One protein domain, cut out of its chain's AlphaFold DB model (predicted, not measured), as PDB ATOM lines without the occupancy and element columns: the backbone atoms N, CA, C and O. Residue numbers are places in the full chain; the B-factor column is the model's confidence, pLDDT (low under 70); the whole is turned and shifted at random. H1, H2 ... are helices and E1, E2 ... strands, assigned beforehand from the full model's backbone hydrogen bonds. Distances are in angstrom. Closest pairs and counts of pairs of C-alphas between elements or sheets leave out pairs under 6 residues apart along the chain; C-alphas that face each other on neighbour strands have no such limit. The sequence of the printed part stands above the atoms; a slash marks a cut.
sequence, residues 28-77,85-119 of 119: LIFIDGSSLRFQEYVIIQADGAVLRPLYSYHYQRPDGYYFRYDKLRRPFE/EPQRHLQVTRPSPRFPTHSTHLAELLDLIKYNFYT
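Overview. This is residues 28 to 77 and 85 to 119 of the 119 residues of an uncharacterized protein of Chloroflexi bacterium (UniProt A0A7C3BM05). A twisted sheet of four strands makes a slab, with the long hairpin of E1 and E2 along one side and the short strand E4 at the other edge. One helix, H1, grazes this sheet near E1 and E2, and a long link, residues 91 to 105, leads back to it from E4. The printed part has 85 residues, with four named strands followed by one named helix, E1 E2 E3 E4 H1; the sheet's order is E1 - E2 - E3 - E4, antiparallel throughout. The class is mixed, helices and strands, though the 42 residues in named elements are under half of those printed. The whole is only just compact, close to loose, with a radius of gyration of the C-alphas of 14.3 A, and elongated, spanning 43 by 28 by 17 A.

Along the chain. E1, residues 35 to 44, begins at C-alpha 35 (160.790, 151.975, 141.831) and is 28.2 A long. E2, residues 50 to 60, is also 28.2 A long and bends by 71 degrees at residue 53. E3, residues 66 to 71, measures 17.2 A, and E4, residues 88 to 90, measures 6.8 A. H1, residues 106 to 117, is 16.3 A long and ends at C-alpha 117 (158.435, 140.676, 137.461).

Arrangement. E1, E2 and E3 form a meander, each strand the antiparallel neighbour of the one before. E1 and E2 are a hairpin at 175 degrees, with N 37 and O 58 2.8 A apart, within hydrogen-bond range. E2 and E3, also a hairpin, stand at 164 degrees, with N 57 and O 69 at 2.8 A. E3 and E4 stand at 176 degrees, with N 90 and O 68 at 3.0 A. E1 and E4 are the edge strands, and E4 is apart from E1 and from E2. Outside the named strands, residues 28 to 29 pair with residues 35 to 36 of E1, and residues 99 to 100 with residues 88 to 89 of E4, both antiparallel. H1 is on the sheet but only grazes it, with its residues 106 to 113. Its closest C-alphas to E2 are those of Leu 106 and Tyr 57, 7.8 A apart. In H1 every O i to N i+4 pair is within hydrogen-bond range.

Size, cuts and confidence. The two C-alphas farthest apart, those of Asp 47 and Asp 63, are 45.2 A apart and belong to the tight links E1 to E2 and E2 to E3. Residues 78 to 84 are not printed; C-alphas 77 and 85 are 10.7 A apart across this cut, between E3 and E4. The link from E4 to H1 is long, 15 residues. The mean pLDDT of the printed part is 78.1; residues 72 to 77 and 85 to 101 are under 70, and E4 has a mean of 53.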
ATOM      1  N   LEU A  28     157.450 156.141 139.619       92.19
ATOM      2  CA  LEU A  28     156.515 155.143 140.128       92.19
ATOM      3  C   LEU A  28     157.178 154.338 141.244       92.19
ATOM      4  O   LEU A  28     158.362 154.009 141.154       92.19
ATOM      5  N   ILE A  29     156.398 153.992 142.264       93.69
ATOM      6  CA  ILE A  29     156.760 153.013 143.291       93.69
ATOM      7  C   ILE A  29     155.768 151.859 143.153       93.69
ATOM      8  O   ILE A  29     154.561 152.089 143.106       93.69
ATOM      9  N   PHE A  30     156.276 150.639 143.043       92.75
ATOM     10  CA  PHE A  30     155.470 149.433 142.889       92.75
ATOM     11  C   PHE A  30     155.184 148.799 144.256       92.75
ATOM     12  O   PHE A  30     155.878 149.060 145.239       92.75
ATOM     13  N   ILE A  31     154.172 147.928 144.317       92.81
ATOM     14  CA  ILE A  31     153.728 147.276 145.564       92.81
ATOM     15  C   ILE A  31     154.802 146.396 146.216       92.81
ATOM     16  O   ILE A  31     154.772 146.189 147.424       92.81
ATOM     17  N   ASP A  32     155.759 145.898 145.431       91.81
ATOM     18  CA  ASP A  32     156.886 145.101 145.918       91.81
ATOM     19  C   ASP A  32     158.053 145.969 146.412       91.81
ATOM     20  O   ASP A  32     159.127 145.450 146.695       91.81
ATOM     21  N   GLY A  33     157.871 147.291 146.486       91.56
ATOM     22  CA  GLY A  33     158.898 148.245 146.893       91.56
ATOM     23  C   GLY A  33     159.906 148.594 145.797       91.56
ATOM     24  O   GLY A  33     160.809 149.396 146.043       91.56
ATOM     25  N   SER A  34     159.778 148.038 144.587       93.12
ATOM     26  CA  SER A  34     160.579 148.500 143.451       93.12
ATOM     27  C   SER A  34     160.166 149.911 143.018       93.12
ATOM     28  O   SER A  34     159.093 150.410 143.362       93.12
ATOM     29  N   SER A  35     161.032 150.603 142.279       93.75
ATOM     30  CA  SER A  35     160.790 151.975 141.831       93.75
ATOM     31  C   SER A  35     161.276 152.203 140.406       93.75
ATOM     32  O   SER A  35     162.326 151.701 140.014       93.75
ATOM     33  N   LEU A  36     160.526 152.991 139.638       92.75
ATOM     34  CA  LEU A  36     160.901 153.485 138.316       92.75
ATOM     35  C   LEU A  36     160.940 155.012 138.350       92.75
ATOM     36  O   LEU A  36     159.897 155.658 138.372       92.75
ATOM     37  N   ARG A  37     162.129 155.609 138.309       91.00
ATOM     38  CA  ARG A  37     162.289 157.055 138.093       91.00
ATOM     39  C   ARG A  37     162.394 157.327 136.605       91.00
ATOM     40  O   ARG A  37     163.168 156.654 135.922       91.00
ATOM     41  N   PHE A  38     161.660 158.310 136.104       89.50
ATOM     42  CA  PHE A  38     161.684 158.624 134.683       89.50
ATOM     43  C   PHE A  38     161.586 160.118 134.401       89.50
ATOM     44  O   PHE A  38     160.959 160.877 135.136       89.50
ATOM     45  N   GLN A  39     162.224 160.532 133.312       86.88
ATOM     46  CA  GLN A  39     162.172 161.886 132.789       86.88
ATOM     47  C   GLN A  39     162.263 161.830 131.268       86.88
ATOM     48  O   GLN A  39     163.163 161.191 130.727       86.88
ATOM     49  N   GLU A  40     161.375 162.544 130.581       86.75
ATOM     50  CA  GLU A  40     161.427 162.739 129.134       86.75
ATOM     51  C   GLU A  40     161.402 164.232 128.807       86.75
ATOM     52  O   GLU A  40     160.677 165.004 129.431       86.75
ATOM     53  N   TYR A  41     162.185 164.640 127.809       84.94
ATOM     54  CA  TYR A  41     162.010 165.926 127.146       84.94
ATOM     55  C   TYR A  41     161.369 165.665 125.790       84.94
ATOM     56  O   TYR A  41     161.936 164.949 124.958       84.94
ATOM     57  N   VAL A  42     160.187 166.239 125.591       87.00
ATOM     58  CA  VAL A  42     159.365 166.039 124.402       87.00
ATOM     59  C   VAL A  42     159.199 167.375 123.692       87.00
ATOM     60  O   VAL A  42     158.841 168.373 124.313       87.00
ATOM     61  N   ILE A  43     159.466 167.391 122.390       86.44
ATOM     62  CA  ILE A  43     159.214 168.532 121.512       86.44
ATOM     63  C   ILE A  43     158.064 168.137 120.591       86.44
ATOM     64  O   ILE A  43     158.184 167.166 119.846       86.44
ATOM     65  N   ILE A  44     156.972 168.892 120.641       91.69
ATOM     66  CA  ILE A  44     155.861 168.771 119.696       91.69
ATOM     67  C   ILE A  44     156.097 169.815 118.607       91.69
ATOM     68  O   ILE A  44     156.160 171.011 118.891       91.69
ATOM     69  N   GLN A  45     156.311 169.358 117.380       92.25
ATOM     70  CA  GLN A  45     156.544 170.217 116.226       92.25
ATOM     71  C   GLN A  45     155.215 170.712 115.635       92.25
ATOM     72  O   GLN A  45     154.145 170.181 115.929       92.25
ATOM     73  N   ALA A  46     155.281 171.757 114.804       91.88
ATOM     74  CA  ALA A  46     154.099 172.388 114.210       91.88
ATOM     75  C   ALA A  46     153.314 171.460 113.260       91.88
ATOM     76  O   ALA A  46     152.121 171.656 113.063       91.88
ATOM     77  N   ASP A  47     153.970 170.444 112.701       94.44
ATOM     78  CA  ASP A  47     153.374 169.388 111.874       94.44
ATOM     79  C   ASP A  47     152.745 168.249 112.702       94.44
ATOM     80  O   ASP A  47     152.267 167.263 112.145       94.44
ATOM     81  N   GLY A  48     152.750 168.366 114.035       92.12
ATOM     82  CA  GLY A  48     152.266 167.338 114.954       92.12
ATOM     83  C   GLY A  48     153.284 166.235 115.254       92.12
ATOM     84  O   GLY A  48     152.977 165.330 116.032       92.12
ATOM     85  N   ALA A  49     154.500 166.293 114.697       89.81
ATOM     86  CA  ALA A  49     155.532 165.316 115.006       89.81
ATOM     87  C   ALA A  49     156.003 165.450 116.463       89.81
ATOM     88  O   ALA A  49     156.297 166.538 116.963       89.81
ATOM     89  N   VAL A  50     156.105 164.312 117.155       86.44
ATOM     90  CA  VAL A  50     156.550 164.241 118.551       86.44
ATOM     91  C   VAL A  50     157.988 163.736 118.598       86.44
ATOM     92  O   VAL A  50     158.263 162.547 118.426       86.44
ATOM     93  N   LEU A  51     158.925 164.639 118.871       83.94
ATOM     94  CA  LEU A  51     160.334 164.310 119.034       83.94
ATOM     95  C   LEU A  51     160.666 164.094 120.507       83.94
ATOM     96  O   LEU A  51     160.327 164.901 121.366       83.94
ATOM     97  N   ARG A  52     161.423 163.033 120.785       81.50
ATOM     98  CA  ARG A  52     161.972 162.735 122.117       81.50
ATOM     99  C   ARG A  52     163.495 162.825 122.078       81.50
ATOM    100  O   ARG A  52     164.175 161.804 121.898       81.50
ATOM    101  N   PRO A  53     164.057 164.045 122.113       81.06
ATOM    102  CA  PRO A  53     165.503 164.256 122.099       81.06
ATOM    103  C   PRO A  53     166.201 163.716 123.350       81.06
ATOM    104  O   PRO A  53     167.343 163.276 123.234       81.06
ATOM    105  N   LEU A  54     165.541 163.731 124.513       83.19
ATOM    106  CA  LEU A  54     166.128 163.301 125.779       83.19
ATOM    107  C   LEU A  54     165.161 162.416 126.548       83.19
ATOM    108  O   LEU A  54     163.980 162.741 126.658       83.19
ATOM    109  N   TYR A  55     165.684 161.345 127.130       86.06
ATOM    110  CA  TYR A  55     164.976 160.594 128.157       86.06
ATOM    111  C   TYR A  55     165.955 159.929 129.122       86.06
ATOM    112  O   TYR A  55     167.126 159.717 128.801       86.06
ATOM    113  N   SER A  56     165.453 159.595 130.302       85.25
ATOM    114  CA  SER A  56     166.169 158.900 131.365       85.25
ATOM    115  C   SER A  56     165.175 158.039 132.132       85.25
ATOM    116  O   SER A  56     164.245 158.582 132.720       85.25
ATOM    117  N   TYR A  57     165.389 156.727 132.167       88.62
ATOM    118  CA  TYR A  57     164.550 155.750 132.864       88.62
ATOM    119  C   TYR A  57     165.393 154.855 133.759       88.62
ATOM    120  O   TYR A  57     166.359 154.255 133.293       88.62
ATOM    121  N   HIS A  58     165.094 154.821 135.053       89.44
ATOM    122  CA  HIS A  58     165.903 154.155 136.072       89.44
ATOM    123  C   HIS A  58     164.990 153.268 136.907       89.44
ATOM    124  O   HIS A  58     164.206 153.786 137.702       89.44
ATOM    125  N   TYR A  59     165.102 151.956 136.744       90.12
ATOM    126  CA  TYR A  59     164.343 150.989 137.529       90.12
ATOM    127  C   TYR A  59     165.230 150.341 138.584       90.12
ATOM    128  O   TYR A  59     166.361 149.969 138.278       90.12
ATOM    129  N   GLN A  60     164.722 150.190 139.803       90.69
ATOM    130  CA  GLN A  60     165.427 149.584 140.928       90.69
ATOM    131  C   GLN A  60     164.480 148.702 141.740       90.69
ATOM    132  O   GLN A  60     163.401 149.154 142.114       90.69
ATOM    133  N   ARG A  61     164.909 147.487 142.076       90.88
ATOM    134  CA  ARG A  61     164.214 146.561 142.976       90.88
ATOM    135  C   ARG A  61     164.871 146.530 144.366       90.88
ATOM    136  O   ARG A  61     166.050 146.881 144.482       90.88
ATOM    137  N   PRO A  62     164.152 146.088 145.417       90.31
ATOM    138  CA  PRO A  62     164.728 145.933 146.758       90.31
ATOM    139  C   PRO A  62     165.843 144.885 146.842       90.31
ATOM    140  O   PRO A  62     166.739 145.010 147.667       90.31
ATOM    141  N   ASP A  63     165.811 143.878 145.965       86.25
ATOM    142  CA  ASP A  63     166.837 142.829 145.848       86.25
ATOM    143  C   ASP A  63     168.168 143.327 145.241       86.25
ATOM    144  O   ASP A  63     169.133 142.571 145.138       86.25
ATOM    145  N   GLY A  64     168.240 144.603 144.848       81.12
ATOM    146  CA  GLY A  64     169.415 145.219 144.235       81.12
ATOM    147  C   GLY A  64     169.453 145.132 142.708       81.12
ATOM    148  O   GLY A  64     170.351 145.718 142.095       81.12
ATOM    149  N   TYR A  65     168.483 144.471 142.066       84.00
ATOM    150  CA  TYR A  65     168.353 144.504 140.613       84.00
ATOM    151  C   TYR A  65     168.050 145.929 140.136       84.00
ATOM    152  O   TYR A  65     167.201 146.637 140.682       84.00
ATOM    153  N   TYR A  66     168.758 146.362 139.097       83.38
ATOM    154  CA  TYR A  66     168.671 147.716 138.568       83.38
ATOM    155  C   TYR A  66     168.924 147.724 137.065       83.38
ATOM    156  O   TYR A  66     169.868 147.082 136.593       83.38
ATOM    157  N   PHE A  67     168.146 148.517 136.329       82.56
ATOM    158  CA  PHE A  67     168.451 148.854 134.940       82.56
ATOM    159  C   PHE A  67     168.260 150.341 134.660       82.56
ATOM    160  O   PHE A  67     167.484 151.040 135.322       82.56
ATOM    161  N   ARG A  68     168.959 150.824 133.627       83.19
ATOM    162  CA  ARG A  68     168.895 152.220 133.193       83.19
ATOM    163  C   ARG A  68     168.903 152.372 131.679       83.19
ATOM    164  O   ARG A  68     169.734 151.775 130.996       83.19
ATOM    165  N   TYR A  69     168.036 153.256 131.195       82.56
ATOM    166  CA  TYR A  69     167.950 153.673 129.799       82.56
ATOM    167  C   TYR A  69     168.076 155.188 129.716       82.56
ATOM    168  O   TYR A  69     167.181 155.909 130.154       82.56
ATOM    169  N   ASP A  70     169.160 155.667 129.109       81.19
ATOM    170  CA  ASP A  70     169.355 157.093 128.863       81.19
ATOM    171  C   ASP A  70     169.526 157.379 127.374       81.19
ATOM    172  O   ASP A  70     170.308 156.731 126.667       81.19
ATOM    173  N   LYS A  71     168.898 158.466 126.934       79.56
ATOM    174  CA  LYS A  71     169.205 159.134 125.675       79.56
ATOM    175  C   LYS A  71     169.597 160.567 125.977       79.56
ATOM    176  O   LYS A  71     168.772 161.372 126.396       79.56
ATOM    177  N   LEU A  72     170.873 160.869 125.756       68.75
ATOM    178  CA  LEU A  72     171.428 162.210 125.871       68.75
ATOM    179  C   LEU A  72     171.703 162.735 124.461       68.75
ATOM    180  O   LEU A  72     172.702 162.380 123.848       68.75
ATOM    181  N   ARG A  73     170.809 163.568 123.926       60.97
ATOM    182  CA  ARG A  73     171.091 164.405 122.760       60.97
ATOM    183  C   ARG A  73     171.391 165.807 123.269       60.97
ATOM    184  O   ARG A  73     170.491 166.461 123.792       60.97
ATOM    185  N   ARG A  74     172.636 166.275 123.171       54.34
ATOM    186  CA  ARG A  74     172.963 167.621 123.662       54.34
ATOM    187  C   ARG A  74     172.169 168.652 122.843       54.34
ATOM    188  O   ARG A  74     172.258 168.626 121.617       54.34
ATOM    189  N   PRO A  75     171.402 169.557 123.481       41.62
ATOM    190  CA  PRO A  75     170.539 170.499 122.766       41.62
ATOM    191  C   PRO A  75     171.303 171.554 121.941       41.62
ATOM    192  O   PRO A  75     170.688 172.239 121.134       41.62
ATOM    193  N   PHE A  76     172.633 171.653 122.091       43.81
ATOM    194  CA  PHE A  76     173.487 172.658 121.438       43.81
ATOM    195  C   PHE A  76     174.657 172.070 120.630       43.81
ATOM    196  O   PHE A  76     175.608 172.785 120.313       43.81
ATOM    197  N   GLU A  77     174.641 170.777 120.297       43.38
ATOM    198  CA  GLU A  77     175.694 170.217 119.444       43.38
ATOM    199  C   GLU A  77     175.521 170.696 117.997       43.38
ATOM    200  O   GLU A  77     174.682 170.214 117.238       43.38
ATOM    201  N   GLU A  85     176.164 160.277 119.511       45.81
ATOM    202  CA  GLU A  85     176.464 159.617 120.776       45.81
ATOM    203  C   GLU A  85     175.560 158.371 120.842       45.81
ATOM    204  O   GLU A  85     174.336 158.499 120.718       45.81
ATOM    205  N   PRO A  86     176.130 157.157 120.963       41.00
ATOM    206  CA  PRO A  86     175.339 155.937 120.963       41.00
ATOM    207  C   PRO A  86     174.375 155.965 122.149       41.00
ATOM    208  O   PRO A  86     174.735 156.396 123.245       41.00
ATOM    209  N   GLN A  87     173.142 155.521 121.923       49.12
ATOM    210  CA  GLN A  87     172.123 155.395 122.964       49.12
ATOM    211  C   GLN A  87     172.633 154.425 124.026       49.12
ATOM    212  O   GLN A  87     173.163 153.381 123.669       49.12
ATOM    213  N   ARG A  88     172.541 154.772 125.312       51.94
ATOM    214  CA  ARG A  88     173.302 154.082 126.359       51.94
ATOM    215  C   ARG A  88     172.381 153.268 127.277       51.94
ATOM    216  O   ARG A  88     171.553 153.828 127.991       51.94
ATOM    217  N   HIS A  89     172.572 151.957 127.272       54.06
ATOM    218  CA  HIS A  89     172.059 150.942 128.192       54.06
ATOM    219  C   HIS A  89     172.962 150.738 129.377       54.06
ATOM    220  O   HIS A  89     174.176 150.778 129.237       54.06
ATOM    221  N   LEU A  90     172.375 150.406 130.517       52.38
ATOM    222  CA  LEU A  90     173.092 149.753 131.595       52.38
ATOM    223  C   LEU A  90     172.240 148.610 132.166       52.38
ATOM    224  O   LEU A  90     171.185 148.845 132.754       52.38
ATOM    225  N   GLN A  91     172.763 147.398 132.016       49.00
ATOM    226  CA  GLN A  91     172.555 146.216 132.854       49.00
ATOM    227  C   GLN A  91     173.936 145.937 133.486       49.00
ATOM    228  O   GLN A  91     174.934 146.074 132.789       49.00
ATOM    229  N   VAL A  92     174.177 145.577 134.746       59.41
ATOM    230  CA  VAL A  92     173.440 145.370 136.003       59.41
ATOM    231  C   VAL A  92     174.522 145.606 137.091       59.41
ATOM    232  O   VAL A  92     175.676 145.243 136.878       59.41
ATOM    233  N   THR A  93     174.201 146.213 138.242       48.44
ATOM    234  CA  THR A  93     175.051 146.404 139.462       48.44
ATOM    235  C   THR A  93     176.187 147.447 139.505       48.44
ATOM    236  O   THR A  93     176.724 147.664 140.592       48.44
ATOM    237  N   ARG A  94     176.573 148.151 138.426       44.09
ATOM    238  CA  ARG A  94     177.659 149.166 138.500       44.09
ATOM    239  C   ARG A  94     177.395 150.411 137.644       44.09
ATOM    240  O   ARG A  94     176.780 150.277 136.597       44.09
ATOM    241  N   PRO A  95     177.906 151.612 137.996       52.78
ATOM    242  CA  PRO A  95     177.740 152.842 137.195       52.78
ATOM    243  C   PRO A  95     178.270 152.783 135.741       52.78
ATOM    244  O   PRO A  95     178.093 153.738 134.982       52.78
ATOM    245  N   SER A  96     178.960 151.698 135.373       47.91
ATOM    246  CA  SER A  96     179.686 151.447 134.123       47.91
ATOM    247  C   SER A  96     179.861 149.923 133.947       47.91
ATOM    248  O   SER A  96     179.994 149.247 134.975       47.91
ATOM    249  N   PRO A  97     179.920 149.364 132.720       50.56
ATOM    250  CA  PRO A  97     179.907 150.028 131.409       50.56
ATOM    251  C   PRO A  97     178.507 150.217 130.820       50.56
ATOM    252  O   PRO A  97     177.592 149.446 131.090       50.56
ATOM    253  N   ARG A  98     178.358 151.256 129.984       58.94
ATOM    254  CA  ARG A  98     177.127 151.512 129.229       58.94
ATOM    255  C   ARG A  98     177.203 150.899 127.823       58.94
ATOM    256  O   ARG A  98     178.196 151.132 127.138       58.94
ATOM    257  N   PHE A  99     176.163 150.201 127.373       59.44
ATOM    258  CA  PHE A  99     176.110 149.527 126.068       59.44
ATOM    259  C   PHE A  99     175.219 150.263 125.057       59.44
ATOM    260  O   PHE A  99     174.289 150.945 125.466       59.44
ATOM    261  N   PRO A 100     175.467 150.175 123.743       57.84
ATOM    262  CA  PRO A 100     174.554 150.711 122.734       57.84
ATOM    263  C   PRO A 100     173.152 150.074 122.787       57.84
ATOM    264  O   PRO A 100     173.041 148.874 123.020       57.84
ATOM    265  N   THR A 101     172.097 150.843 122.496       64.69
ATOM    266  CA  THR A 101     170.718 150.336 122.326       64.69
ATOM    267  C   THR A 101     169.945 150.983 121.183       64.69
ATOM    268  O   THR A 101     170.418 151.946 120.595       64.69
ATOM    269  N   HIS A 102     168.749 150.448 120.907       71.75
ATOM    270  CA  HIS A 102     167.597 151.105 120.299       71.75
ATOM    271  C   HIS A 102     166.901 152.130 121.223       71.75
ATOM    272  O   HIS A 102     167.029 152.097 122.454       71.75
ATOM    273  N   SER A 103     166.144 153.037 120.591       76.25
ATOM    274  CA  SER A 103     165.305 154.019 121.281       76.25
ATOM    275  C   SER A 103     164.186 153.286 121.998       76.25
ATOM    276  O   SER A 103     163.630 152.365 121.417       76.25
ATOM    277  N   THR A 104     163.815 153.735 123.191       83.44
ATOM    278  CA  THR A 104     162.673 153.163 123.910       83.44
ATOM    279  C   THR A 104     161.736 154.246 124.425       83.44
ATOM    280  O   THR A 104     162.085 155.436 124.441       83.44
ATOM    281  N   HIS A 105     160.550 153.822 124.844       88.06
ATOM    282  CA  HIS A 105     159.510 154.658 125.422       88.06
ATOM    283  C   HIS A 105     159.048 154.112 126.775       88.06
ATOM    284  O   HIS A 105     159.208 152.932 127.077       88.06
ATOM    285  N   LEU A 106     158.421 154.973 127.582       88.75
ATOM    286  CA  LEU A 106     157.953 154.607 128.918       88.75
ATOM    287  C   LEU A 106     157.029 153.383 128.890       88.75
ATOM    288  O   LEU A 106     157.164 152.511 129.740       88.75
ATOM    289  N   ALA A 107     156.128 153.304 127.906       90.56
ATOM    290  CA  ALA A 107     155.200 152.183 127.760       90.56
ATOM    291  C   ALA A 107     155.935 150.843 127.594       90.56
ATOM    292  O   ALA A 107     155.665 149.906 128.336       90.56
ATOM    293  N   GLU A 108     156.936 150.788 126.713       89.50
ATOM    294  CA  GLU A 108     157.747 149.583 126.493       89.50
ATOM    295  C   GLU A 108     158.494 149.157 127.764       89.50
ATOM    296  O   GLU A 108     158.616 147.969 128.049       89.50
ATOM    297  N   LEU A 109     158.970 150.118 128.565       89.88
ATOM    298  CA  LEU A 109     159.616 149.809 129.840       89.88
ATOM    299  C   LEU A 109     158.643 149.283 130.890       89.88
ATOM    300  O   LEU A 109     159.016 148.410 131.671       89.88
ATOM    301  N   LEU A 110     157.416 149.796 130.924       92.00
ATOM    302  CA  LEU A 110     156.381 149.264 131.806       92.00
ATOM    303  C   LEU A 110     156.002 147.838 131.401       92.00
ATOM    304  O   LEU A 110     155.891 146.982 132.277       92.00
ATOM    305  N   ASP A 111     155.893 147.564 130.100       91.19
ATOM    306  CA  ASP A 111     155.645 146.217 129.582       91.19
ATOM    307  C   ASP A 111     156.799 145.265 129.918       91.19
ATOM    308  O   ASP A 111     156.562 144.156 130.396       91.19
ATOM    309  N   LEU A 112     158.050 145.715 129.764       88.44
ATOM    310  CA  LEU A 112     159.239 144.959 130.162       88.44
ATOM    311  C   LEU A 112     159.214 144.621 131.661       88.44
ATOM    312  O   LEU A 112     159.430 143.469 132.032       88.44
ATOM    313  N   ILE A 113     158.957 145.607 132.527       90.94
ATOM    314  CA  ILE A 113     158.890 145.412 133.984       90.94
ATOM    315  C   ILE A 113     157.779 144.424 134.330       90.94
ATOM    316  O   ILE A 113     158.007 143.479 135.084       90.94
ATOM    317  N   LYS A 114     156.591 144.620 133.755       92.62
ATOM    318  CA  LYS A 114     155.442 143.743 133.959       92.62
ATOM    319  C   LYS A 114     155.776 142.305 133.574       92.62
ATOM    320  O   LYS A 114     155.609 141.422 134.403       92.62
ATOM    321  N   TYR A 115     156.293 142.091 132.365       90.50
ATOM    322  CA  TYR A 115     156.623 140.765 131.837       90.50
ATOM    323  C   TYR A 115     157.725 140.043 132.623       90.50
ATOM    324  O   TYR A 115     157.725 138.823 132.712       90.50
ATOM    325  N   ASN A 116     158.698 140.770 133.178       86.62
ATOM    326  CA  ASN A 116     159.803 140.133 133.900       86.62
ATOM    327  C   ASN A 116     159.504 139.897 135.388       86.62
ATOM    328  O   ASN A 116     160.140 139.033 135.987       86.62
ATOM    329  N   PHE A 117     158.589 140.662 135.999       89.88
ATOM    330  CA  PHE A 117     158.435 140.676 137.461       89.88
ATOM    331  C   PHE A 117     157.000 140.529 137.987       89.88
ATOM    332  O   PHE A 117     156.839 140.310 139.185       89.88
ATOM    333  N   TYR A 118     155.969 140.661 137.145       86.75
ATOM    334  CA  TYR A 118     154.560 140.684 137.579       86.75
ATOM    335  C   TYR A 118     153.612 139.883 136.666       86.75
ATOM    336  O   TYR A 118     152.420 140.194 136.591       86.75
ATOM    337  N   THR A 119     154.134 138.883 135.956       78.06
ATOM    338  CA  THR A 119     153.362 137.889 135.182       78.06
ATOM    339  C   THR A 119     153.468 136.494 135.773       78.06
ATOM    340  O   THR A 119     154.272 136.313 136.714       78.06
TER     341      THR A 119